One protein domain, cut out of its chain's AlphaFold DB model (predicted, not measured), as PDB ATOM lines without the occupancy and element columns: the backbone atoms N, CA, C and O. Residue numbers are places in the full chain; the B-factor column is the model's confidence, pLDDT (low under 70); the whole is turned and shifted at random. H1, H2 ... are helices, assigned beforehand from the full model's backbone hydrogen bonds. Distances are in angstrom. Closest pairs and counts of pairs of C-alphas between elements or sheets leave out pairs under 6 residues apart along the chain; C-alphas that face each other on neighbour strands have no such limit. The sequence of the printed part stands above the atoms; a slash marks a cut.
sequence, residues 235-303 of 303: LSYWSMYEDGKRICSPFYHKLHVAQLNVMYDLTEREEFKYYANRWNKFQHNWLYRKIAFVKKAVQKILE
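This is residues 235 to 303 of the 303 residues of a protein of Bacteroides xylanisolvens (UniProt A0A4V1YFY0). Two helices, H1 and H2, fold back on each other as a helical hairpin, and a third, H3, turns off at a corner from the end of H2, so that H2 and H3 make a wide V. The opening of the V holds the first stretch, residues 235 to 249, a loop with no named element that leads into H1. The printed part has 69 residues with three named helices, in the order H1, H2, H3, and no named strand; the class is all helix. The whole is compact, with a radius of gyration of the C-alphas of 12.5 A, yet elongated in outline, spanning 40 by 23 by 17 A.

The printed part begins at Leu 235, whose C-alpha is at (46.452, -14.582, -20.145), and residues 235 to 249 hold no named element. H1 follows with residues 250 to 267, from C-alpha 250 at (44.926, -3.596, -11.665), and is 25.9 A long from first to last C-alpha. H2, residues 270 to 284, is 21.4 A long. H3, residues 286 to 302, is 24.7 A long and ends with C-alpha 302 at (49.375, -18.632, -1.005). By residues, H1 is the longest helix.

H1 and H2 touch, with 24 pairs of C-alphas within 8 A, and form a helical hairpin. Their closest C-alphas are those of Val 257 and Ala 276, 4.7 A apart. Their lines stand at a shallow tilt of 24 degrees, and they run opposite ways. H2 and H3 only just touch, and only at the corner by their link, with 3 pairs of C-alphas within 8 A. H2 touches H3 with residues 282 to 283 alone, and H3 touches H2 with residues 288 to 289 alone; their closest C-alphas are those of Phe 282 and Tyr 288, 6.1 A apart. The lines of H2 and H3 are about perpendicular, at 89 degrees. H1 and H3 are close but not clearly touching; their closest C-alphas, those of Pro 250 and Phe 293, are 7.6 A apart. They stand at a steep tilt of 67 degrees and run opposite ways. In H1, H2 and H3 every O i to N i+4 pair is within hydrogen-bond range.

The two C-alphas farthest apart are those of Glu 268 and Ile 301, 40.2 A. The first and last printed C-alphas, of Leu 235 and Glu 303, are 20.1 A apart, and Glu 303 is the chain's last residue. The printed part has no cut. The links H1 to H2, of 2 residues, and H2 to H3, of 1 residue, are both tight. The mean pLDDT of the printed part is 92.9, and of H3 87; residue 303 alone is under 70.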
ATOM      1  N   LEU A 235      47.324 -13.524 -20.675       93.88
ATOM      2  CA  LEU A 235      46.452 -14.582 -20.145       93.88
ATOM      3  C   LEU A 235      45.133 -14.714 -20.917       93.88
ATOM      4  O   LEU A 235      44.223 -15.397 -20.456       93.88
ATOM      5  N   SER A 236      44.964 -14.014 -22.041       93.31
ATOM      6  CA  SER A 236      43.710 -13.902 -22.806       93.31
ATOM      7  C   SER A 236      42.503 -13.279 -22.089       93.31
ATOM      8  O   SER A 236      41.477 -13.039 -22.725       93.31
ATOM      9  N   TYR A 237      42.619 -12.968 -20.799       93.06
ATOM     10  CA  TYR A 237      41.663 -12.160 -20.035       93.06
ATOM     11  C   TYR A 237      42.344 -11.091 -19.170       93.06
ATOM     12  O   TYR A 237      41.661 -10.288 -18.544       93.06
ATOM     13  N   TRP A 238      43.675 -11.108 -19.075       96.06
ATOM     14  CA  TRP A 238      44.484 -10.183 -18.282       96.06
ATOM     15  C   TRP A 238      45.955 -10.259 -18.721       96.06
ATOM     16  O   TRP A 238      46.276 -11.065 -19.595       96.06
ATOM     17  N   SER A 239      46.845  -9.475 -18.105       94.25
ATOM     18  CA  SER A 239      48.298  -9.591 -18.316       94.25
ATOM     19  C   SER A 239      49.030 -10.215 -17.121       94.25
ATOM     20  O   SER A 239      48.594 -10.115 -15.967       94.25
ATOM     21  N   MET A 240      50.146 -10.883 -17.400       94.19
ATOM     22  CA  MET A 240      51.120 -11.318 -16.399       94.19
ATOM     23  C   MET A 240      52.057 -10.167 -16.043       94.19
ATOM     24  O   MET A 240      52.395  -9.350 -16.897       94.19
ATOM     25  N   TYR A 241      52.467 -10.126 -14.778       91.81
ATOM     26  CA  TYR A 241      53.469  -9.186 -14.275       91.81
ATOM     27  C   TYR A 241      54.878  -9.637 -14.668       91.81
ATOM     28  O   TYR A 241      55.677  -8.860 -15.182       91.81
ATOM     29  N   GLU A 242      55.135 -10.927 -14.487       91.06
ATOM     30  CA  GLU A 242      56.403 -11.578 -14.797       91.06
ATOM     31  C   GLU A 242      56.143 -12.918 -15.498       91.06
ATOM     32  O   GLU A 242      55.053 -13.492 -15.358       91.06
ATOM     33  N   ASP A 243      57.141 -13.431 -16.214       90.56
ATOM     34  CA  ASP A 243      57.012 -14.698 -16.937       90.56
ATOM     35  C   ASP A 243      56.669 -15.862 -15.987       90.56
ATOM     36  O   ASP A 243      57.332 -16.104 -14.978       90.56
ATOM     37  N   GLY A 244      55.589 -16.579 -16.307       86.94
ATOM     38  CA  GLY A 244      55.227 -17.855 -15.687       86.94
ATOM     39  C   GLY A 244      54.796 -17.849 -14.212       86.94
ATOM     40  O   GLY A 244      54.435 -18.916 -13.716       86.94
ATOM     41  N   LYS A 245      54.795 -16.711 -13.498       87.50
ATOM     42  CA  LYS A 245      54.610 -16.709 -12.029       87.50
ATOM     43  C   LYS A 245      53.504 -15.773 -11.511       87.50
ATOM     44  O   LYS A 245      52.464 -16.260 -11.059       87.50
ATOM     45  N   ARG A 246      53.663 -14.445 -11.553       89.69
ATOM     46  CA  ARG A 246      52.690 -13.479 -10.983       89.69
ATOM     47  C   ARG A 246      51.746 -12.868 -12.026       89.69
ATOM     48  O   ARG A 246      52.186 -12.324 -13.032       89.69
ATOM     49  N   ILE A 247      50.436 -12.856 -11.740       92.81
ATOM     50  CA  ILE A 247      49.454 -12.053 -12.502       92.81
ATOM     51  C   ILE A 247      49.553 -10.564 -12.120       92.81
ATOM     52  O   ILE A 247      49.816 -10.240 -10.953       92.81
ATOM     53  N   CYS A 248      49.309  -9.647 -13.062       90.25
ATOM     54  CA  CYS A 248      49.279  -8.209 -12.783       90.25
ATOM     55  C   CYS A 248      48.194  -7.832 -11.769       90.25
ATOM     56  O   CYS A 248      47.060  -8.312 -11.830       90.25
ATOM     57  N   SER A 249      48.509  -6.892 -10.872       89.56
ATOM     58  CA  SER A 249      47.462  -6.120 -10.193       89.56
ATOM     59  C   SER A 249      46.749  -5.202 -11.204       89.56
ATOM     60  O   SER A 249      47.288  -4.956 -12.285       89.56
ATOM     61  N   PRO A 250      45.574  -4.640 -10.864       89.31
ATOM     62  CA  PRO A 250      44.926  -3.596 -11.665       89.31
ATOM     63  C   PRO A 250      45.851  -2.451 -12.072       89.31
ATOM     64  O   PRO A 250      45.814  -2.011 -13.216       89.31
ATOM     65  N   PHE A 251      46.715  -2.028 -11.151       90.06
ATOM     66  CA  PHE A 251      47.713  -0.999 -11.392       90.06
ATOM     67  C   PHE A 251      48.734  -1.418 -12.465       90.06
ATOM     68  O   PHE A 251      48.825  -0.762 -13.496       90.06
ATOM     69  N   TYR A 252      49.436  -2.545 -12.281       92.44
ATOM     70  CA  TYR A 252      50.453  -2.994 -13.245       92.44
ATOM     71  C   TYR A 252      49.868  -3.340 -14.616       92.44
ATOM     72  O   TYR A 252      50.518  -3.142 -15.633       92.44
ATOM     73  N   HIS A 253      48.621  -3.813 -14.667       94.94
ATOM     74  CA  HIS A 253      47.946  -4.038 -15.941       94.94
ATOM     75  C   HIS A 253      47.723  -2.731 -16.708       94.94
ATOM     76  O   HIS A 253      48.002  -2.680 -17.903       94.94
ATOM     77  N   LYS A 254      47.273  -1.674 -16.016       95.00
ATOM     78  CA  LYS A 254      47.124  -0.337 -16.604       95.00
ATOM     79  C   LYS A 254      48.478   0.221 -17.054       95.00
ATOM     80  O   LYS A 254      48.576   0.699 -18.178       95.00
ATOM     81  N   LEU A 255      49.513   0.086 -16.220       95.69
ATOM     82  CA  LEU A 255      50.881   0.490 -16.560       95.69
ATOM     83  C   LEU A 255      51.365  -0.205 -17.837       95.69
ATOM     84  O   LEU A 255      51.843   0.454 -18.751       95.69
ATOM     85  N   HIS A 256      51.187  -1.522 -17.943       97.44
ATOM     86  CA  HIS A 256      51.575  -2.260 -19.143       97.44
ATOM     87  C   HIS A 256      50.868  -1.736 -20.402       97.44
ATOM     88  O   HIS A 256      51.491  -1.654 -21.454       97.44
ATOM     89  N   VAL A 257      49.586  -1.355 -20.324       98.12
ATOM     90  CA  VAL A 257      48.882  -0.752 -21.471       98.12
ATOM     91  C   VAL A 257      49.558   0.552 -21.907       98.12
ATOM     92  O   VAL A 257      49.831   0.706 -23.098       98.12
ATOM     93  N   ALA A 258      49.867   1.446 -20.963       98.12
ATOM     94  CA  ALA A 258      50.550   2.709 -21.253       98.12
ATOM     95  C   ALA A 258      51.946   2.472 -21.851       98.12
ATOM     96  O   ALA A 258      52.276   2.999 -22.914       98.12
ATOM     97  N   GLN A 259      52.731   1.586 -21.237       98.50
ATOM     98  CA  GLN A 259      54.054   1.201 -21.726       98.50
ATOM     99  C   GLN A 259      54.008   0.668 -23.162       98.50
ATOM    100  O   GLN A 259      54.807   1.083 -23.996       98.50
ATOM    101  N   LEU A 260      53.056  -0.211 -23.486       98.69
ATOM    102  CA  LEU A 260      52.922  -0.764 -24.834       98.69
ATOM    103  C   LEU A 260      52.457   0.276 -25.863       98.69
ATOM    104  O   LEU A 260      52.895   0.227 -27.012       98.69
ATOM    105  N   ASN A 261      51.603   1.230 -25.480       98.69
ATOM    106  CA  ASN A 261      51.246   2.341 -26.366       98.69
ATOM    107  C   ASN A 261      52.478   3.182 -26.726       98.69
ATOM    108  O   ASN A 261      52.652   3.519 -27.897       98.69
ATOM    109  N   VAL A 262      53.350   3.464 -25.756       98.62
ATOM    110  CA  VAL A 262      54.589   4.219 -25.996       98.62
ATOM    111  C   VAL A 262      55.604   3.391 -26.781       98.62
ATOM    112  O   VAL A 262      56.220   3.903 -27.709       98.62
ATOM    113  N   MET A 263      55.734   2.091 -26.500       98.69
ATOM    114  CA  MET A 263      56.578   1.195 -27.302       98.69
ATOM    115  C   MET A 263      56.150   1.174 -28.772       98.69
ATOM    116  O   MET A 263      57.007   1.258 -29.649       98.69
ATOM    117  N   TYR A 264      54.845   1.121 -29.060       98.69
ATOM    118  CA  TYR A 264      54.344   1.273 -30.428       98.69
ATOM    119  C   TYR A 264      54.720   2.635 -31.019       98.69
ATOM    120  O   TYR A 264      55.206   2.696 -32.142       98.69
ATOM    121  N   ASP A 265      54.537   3.719 -30.268       98.38
ATOM    122  CA  ASP A 265      54.823   5.065 -30.760       98.38
ATOM    123  C   ASP A 265      56.311   5.285 -31.096       98.38
ATOM    124  O   ASP A 265      56.621   5.967 -32.073       98.38
ATOM    125  N   LEU A 266      57.224   4.678 -30.330       98.12
ATOM    126  CA  LEU A 266      58.673   4.767 -30.552       98.12
ATOM    127  C   LEU A 266      59.184   3.842 -31.660       98.12
ATOM    128  O   LEU A 266      60.111   4.207 -32.377       98.12
ATOM    129  N   THR A 267      58.624   2.636 -31.771       98.00
ATOM    130  CA  THR A 267      59.197   1.562 -32.607       98.00
ATOM    131  C   THR A 267      58.383   1.240 -33.855       98.00
ATOM    132  O   THR A 267      58.869   0.513 -34.717       98.00
ATOM    133  N   GLU A 268      57.141   1.724 -33.934       98.00
ATOM    134  CA  GLU A 268      56.164   1.424 -34.992       98.00
ATOM    135  C   GLU A 268      55.867  -0.082 -35.157       98.00
ATOM    136  O   GLU A 268      55.340  -0.530 -36.175       98.00
ATOM    137  N   ARG A 269      56.169  -0.892 -34.133       98.38
ATOM    138  CA  ARG A 269      55.891  -2.333 -34.109       98.38
ATOM    139  C   ARG A 269      54.444  -2.610 -33.713       98.38
ATOM    140  O   ARG A 269      54.048  -2.427 -32.558       98.38
ATOM    141  N   GLU A 270      53.657  -3.081 -34.676       98.38
ATOM    142  CA  GLU A 270      52.224  -3.372 -34.537       98.38
ATOM    143  C   GLU A 270      51.894  -4.354 -33.406       98.38
ATOM    144  O   GLU A 270      50.813  -4.298 -32.814       98.38
ATOM    145  N   GLU A 271      52.827  -5.236 -33.048       98.62
ATOM    146  CA  GLU A 271      52.656  -6.192 -31.960       98.62
ATOM    147  C   GLU A 271      52.398  -5.483 -30.622       98.62
ATOM    148  O   GLU A 271      51.507  -5.888 -29.869       98.62
ATOM    149  N   PHE A 272      53.088  -4.371 -30.347       98.69
ATOM    150  CA  PHE A 272      52.830  -3.583 -29.141       98.69
ATOM    151  C   PHE A 272      51.428  -2.977 -29.160       98.69
ATOM    152  O   PHE A 272      50.711  -3.058 -28.158       98.69
ATOM    153  N   LYS A 273      50.983  -2.439 -30.304       98.50
ATOM    154  CA  LYS A 273      49.642  -1.852 -30.413       98.50
ATOM    155  C   LYS A 273      48.547  -2.897 -30.274       98.50
ATOM    156  O   LYS A 273      47.524  -2.644 -29.628       98.50
ATOM    157  N   TYR A 274      48.766  -4.082 -30.838       98.44
ATOM    158  CA  TYR A 274      47.880  -5.227 -30.690       98.44
ATOM    159  C   TYR A 274      47.665  -5.573 -29.211       98.44
ATOM    160  O   TYR A 274      46.515  -5.609 -28.754       98.44
ATOM    161  N   TYR A 275      48.746  -5.771 -28.448       98.44
ATOM    162  CA  TYR A 275      48.646  -6.127 -27.031       98.44
ATOM    163  C   TYR A 275      48.120  -4.974 -26.172       98.44
ATOM    164  O   TYR A 275      47.260  -5.220 -25.327       98.44
ATOM    165  N   ALA A 276      48.513  -3.722 -26.438       98.31
ATOM    166  CA  ALA A 276      47.972  -2.550 -25.744       98.31
ATOM    167  C   ALA A 276      46.442  -2.481 -25.878       98.31
ATOM    168  O   ALA A 276      45.718  -2.394 -24.886       98.31
ATOM    169  N   ASN A 277      45.925  -2.608 -27.106       98.31
ATOM    170  CA  ASN A 277      44.487  -2.588 -27.376       98.31
ATOM    171  C   ASN A 277      43.762  -3.787 -26.746       98.31
ATOM    172  O   ASN A 277      42.653  -3.644 -26.224       98.31
ATOM    173  N   ARG A 278      44.364  -4.979 -26.813       97.44
ATOM    174  CA  ARG A 278      43.808  -6.210 -26.238       97.44
ATOM    175  C   ARG A 278      43.705  -6.111 -24.715       97.44
ATOM    176  O   ARG A 278      42.627  -6.341 -24.170       97.44
ATOM    177  N   TRP A 279      44.776  -5.706 -24.040       97.62
ATOM    178  CA  TRP A 279      44.812  -5.538 -22.586       97.62
ATOM    179  C   TRP A 279      43.908  -4.394 -22.129       97.62
ATOM    180  O   TRP A 279      43.124  -4.567 -21.200       97.62
ATOM    181  N   ASN A 280      43.856  -3.285 -22.869       96.88
ATOM    182  CA  ASN A 280      42.916  -2.209 -22.568       96.88
ATOM    183  C   ASN A 280      41.446  -2.681 -22.613       96.88
ATOM    184  O   ASN A 280      40.644  -2.325 -21.748       96.88
ATOM    185  N   LYS A 281      41.074  -3.547 -23.569       96.69
ATOM    186  CA  LYS A 281      39.733  -4.164 -23.592       96.69
ATOM    187  C   LYS A 281      39.483  -5.031 -22.356       96.69
ATOM    188  O   LYS A 281      38.373  -5.019 -21.825       96.69
ATOM    189  N   PHE A 282      40.491  -5.757 -21.874       95.12
ATOM    190  CA  PHE A 282      40.373  -6.565 -20.658       95.12
ATOM    191  C   PHE A 282      40.139  -5.708 -19.417       95.12
ATOM    192  O   PHE A 282      39.245  -6.013 -18.626       95.12
ATOM    193  N   GLN A 283      40.858  -4.592 -19.296       91.38
ATOM    194  CA  GLN A 283      40.667  -3.611 -18.228       91.38
ATOM    195  C   GLN A 283      39.242  -3.049 -18.168       91.38
ATOM    196  O   GLN A 283      38.770  -2.713 -17.085       91.38
ATOM    197  N   HIS A 284      38.535  -2.964 -19.296       92.25
ATOM    198  CA  HIS A 284      37.162  -2.454 -19.355       92.25
ATOM    199  C   HIS A 284      36.093  -3.557 -19.267       92.25
ATOM    200  O   HIS A 284      34.906  -3.258 -19.138       92.25
ATOM    201  N   ASN A 285      36.489  -4.834 -19.258       94.50
ATOM    202  CA  ASN A 285      35.573  -5.955 -19.080       94.50
ATOM    203  C   ASN A 285      35.381  -6.277 -17.587       94.50
ATOM    204  O   ASN A 285      36.294  -6.723 -16.889       94.50
ATOM    205  N   TRP A 286      34.157  -6.091 -17.093       91.12
ATOM    206  CA  TRP A 286      33.808  -6.310 -15.687       91.12
ATOM    207  C   TRP A 286      34.108  -7.729 -15.179       91.12
ATOM    208  O   TRP A 286      34.591  -7.884 -14.054       91.12
ATOM    209  N   LEU A 287      33.853  -8.761 -15.991       93.06
ATOM    210  CA  LEU A 287      34.069 -10.153 -15.596       93.06
ATOM    211  C   LEU A 287      35.565 -10.441 -15.451       93.06
ATOM    212  O   LEU A 287      35.998 -10.999 -14.443       93.06
ATOM    213  N   TYR A 288      36.363  -9.998 -16.422       93.50
ATOM    214  CA  TYR A 288      37.811 -10.205 -16.421       93.50
ATOM    215  C   TYR A 288      38.493  -9.502 -15.254       93.50
ATOM    216  O   TYR A 288      39.294 -10.124 -14.555       93.50
ATOM    217  N   ARG A 289      38.096  -8.262 -14.947       90.12
ATOM    218  CA  ARG A 289      38.580  -7.548 -13.755       90.12
ATOM    219  C   ARG A 289      38.315  -8.325 -12.467       90.12
ATOM    220  O   ARG A 289      39.188  -8.394 -11.605       90.12
ATOM    221  N   LYS A 290      37.115  -8.900 -12.318       89.38
ATOM    222  CA  LYS A 290      36.758  -9.692 -11.133       89.38
ATOM    223  C   LYS A 290      37.589 -10.968 -11.035       89.38
ATOM    224  O   LYS A 290      38.119 -11.250  -9.963       89.38
ATOM    225  N   ILE A 291      37.739 -11.700 -12.138       90.81
ATOM    226  CA  ILE A 291      38.563 -12.917 -12.191       90.81
ATOM    227  C   ILE A 291      40.017 -12.590 -11.833       90.81
ATOM    228  O   ILE A 291      40.598 -13.251 -10.971       90.81
ATOM    229  N   ALA A 292      40.589 -11.543 -12.433       89.50
ATOM    230  CA  ALA A 292      41.956 -11.111 -12.164       89.50
ATOM    231  C   ALA A 292      42.152 -10.701 -10.696       89.50
ATOM    232  O   ALA A 292      43.128 -11.111 -10.069       89.50
ATOM    233  N   PHE A 293      41.201  -9.958 -10.118       87.88
ATOM    234  CA  PHE A 293      41.245  -9.573  -8.707       87.88
ATOM    235  C   PHE A 293      41.229 -10.790  -7.775       87.88
ATOM    236  O   PHE A 293      42.081 -10.888  -6.893       87.88
ATOM    237  N   VAL A 294      40.309 -11.740  -7.991       88.38
ATOM    238  CA  VAL A 294      40.228 -12.970  -7.183       88.38
ATOM    239  C   VAL A 294      41.513 -13.782  -7.318       88.38
ATOM    240  O   VAL A 294      42.091 -14.168  -6.305       88.38
ATOM    241  N   LYS A 295      42.013 -13.982  -8.542       88.88
ATOM    242  CA  LYS A 295      43.262 -14.717  -8.776       88.88
ATOM    243  C   LYS A 295      44.452 -14.050  -8.080       88.88
ATOM    244  O   LYS A 295      45.239 -14.740  -7.440       88.88
ATOM    245  N   LYS A 296      44.553 -12.716  -8.129       86.06
ATOM    246  CA  LYS A 296      45.612 -11.971  -7.431       86.06
ATOM    247  C   LYS A 296      45.480 -12.057  -5.909       86.06
ATOM    248  O   LYS A 296      46.494 -12.144  -5.223       86.06
ATOM    249  N   ALA A 297      44.257 -12.032  -5.382       85.19
ATOM    250  CA  ALA A 297      44.001 -12.184  -3.952       85.19
ATOM    251  C   ALA A 297      44.391 -13.583  -3.459       85.19
ATOM    252  O   ALA A 297      45.106 -13.690  -2.468       85.19
ATOM    253  N   VAL A 298      43.998 -14.636  -4.184       85.81
ATOM    254  CA  VAL A 298      44.404 -16.020  -3.891       85.81
ATOM    255  C   VAL A 298      45.925 -16.153  -3.942       85.81
ATOM    256  O   VAL A 298      46.513 -16.682  -3.006       85.81
ATOM    257  N   GLN A 299      46.574 -15.603  -4.972       85.06
ATOM    258  CA  GLN A 299      48.033 -15.621  -5.084       85.06
ATOM    259  C   GLN A 299      48.720 -14.977  -3.870       85.06
ATOM    260  O   GLN A 299      49.627 -15.571  -3.306       85.06
ATOM    261  N   LYS A 300      48.237 -13.818  -3.400       79.75
ATOM    262  CA  LYS A 300      48.771 -13.152  -2.198       79.75
ATOM    263  C   LYS A 300      48.560 -13.916  -0.886       79.75
ATOM    264  O   LYS A 300      49.200 -13.571   0.098       79.75
ATOM    265  N   ILE A 301      47.602 -14.841  -0.833       79.62
ATOM    266  CA  ILE A 301      47.337 -15.667   0.355       79.62
ATOM    267  C   ILE A 301      48.231 -16.913   0.356       79.62
ATOM    268  O   ILE A 301      48.569 -17.416   1.425       79.62
ATOM    269  N   LEU A 302      48.567 -17.425  -0.832       77.81
ATOM    270  CA  LEU A 302      49.375 -18.632  -1.005       77.81
ATOM    271  C   LEU A 302      50.891 -18.362  -0.985       77.81
ATOM    272  O   LEU A 302      51.643 -19.288  -0.690       77.81
ATOM    273  N   GLU A 303      51.320 -17.135  -1.301       68.69
ATOM    274  CA  GLU A 303      52.701 -16.625  -1.155       68.69
ATOM    275  C   GLU A 303      52.989 -16.134   0.276       68.69
ATOM    276  O   GLU A 303      54.074 -16.467   0.805       68.69
TER     277      GLU A 303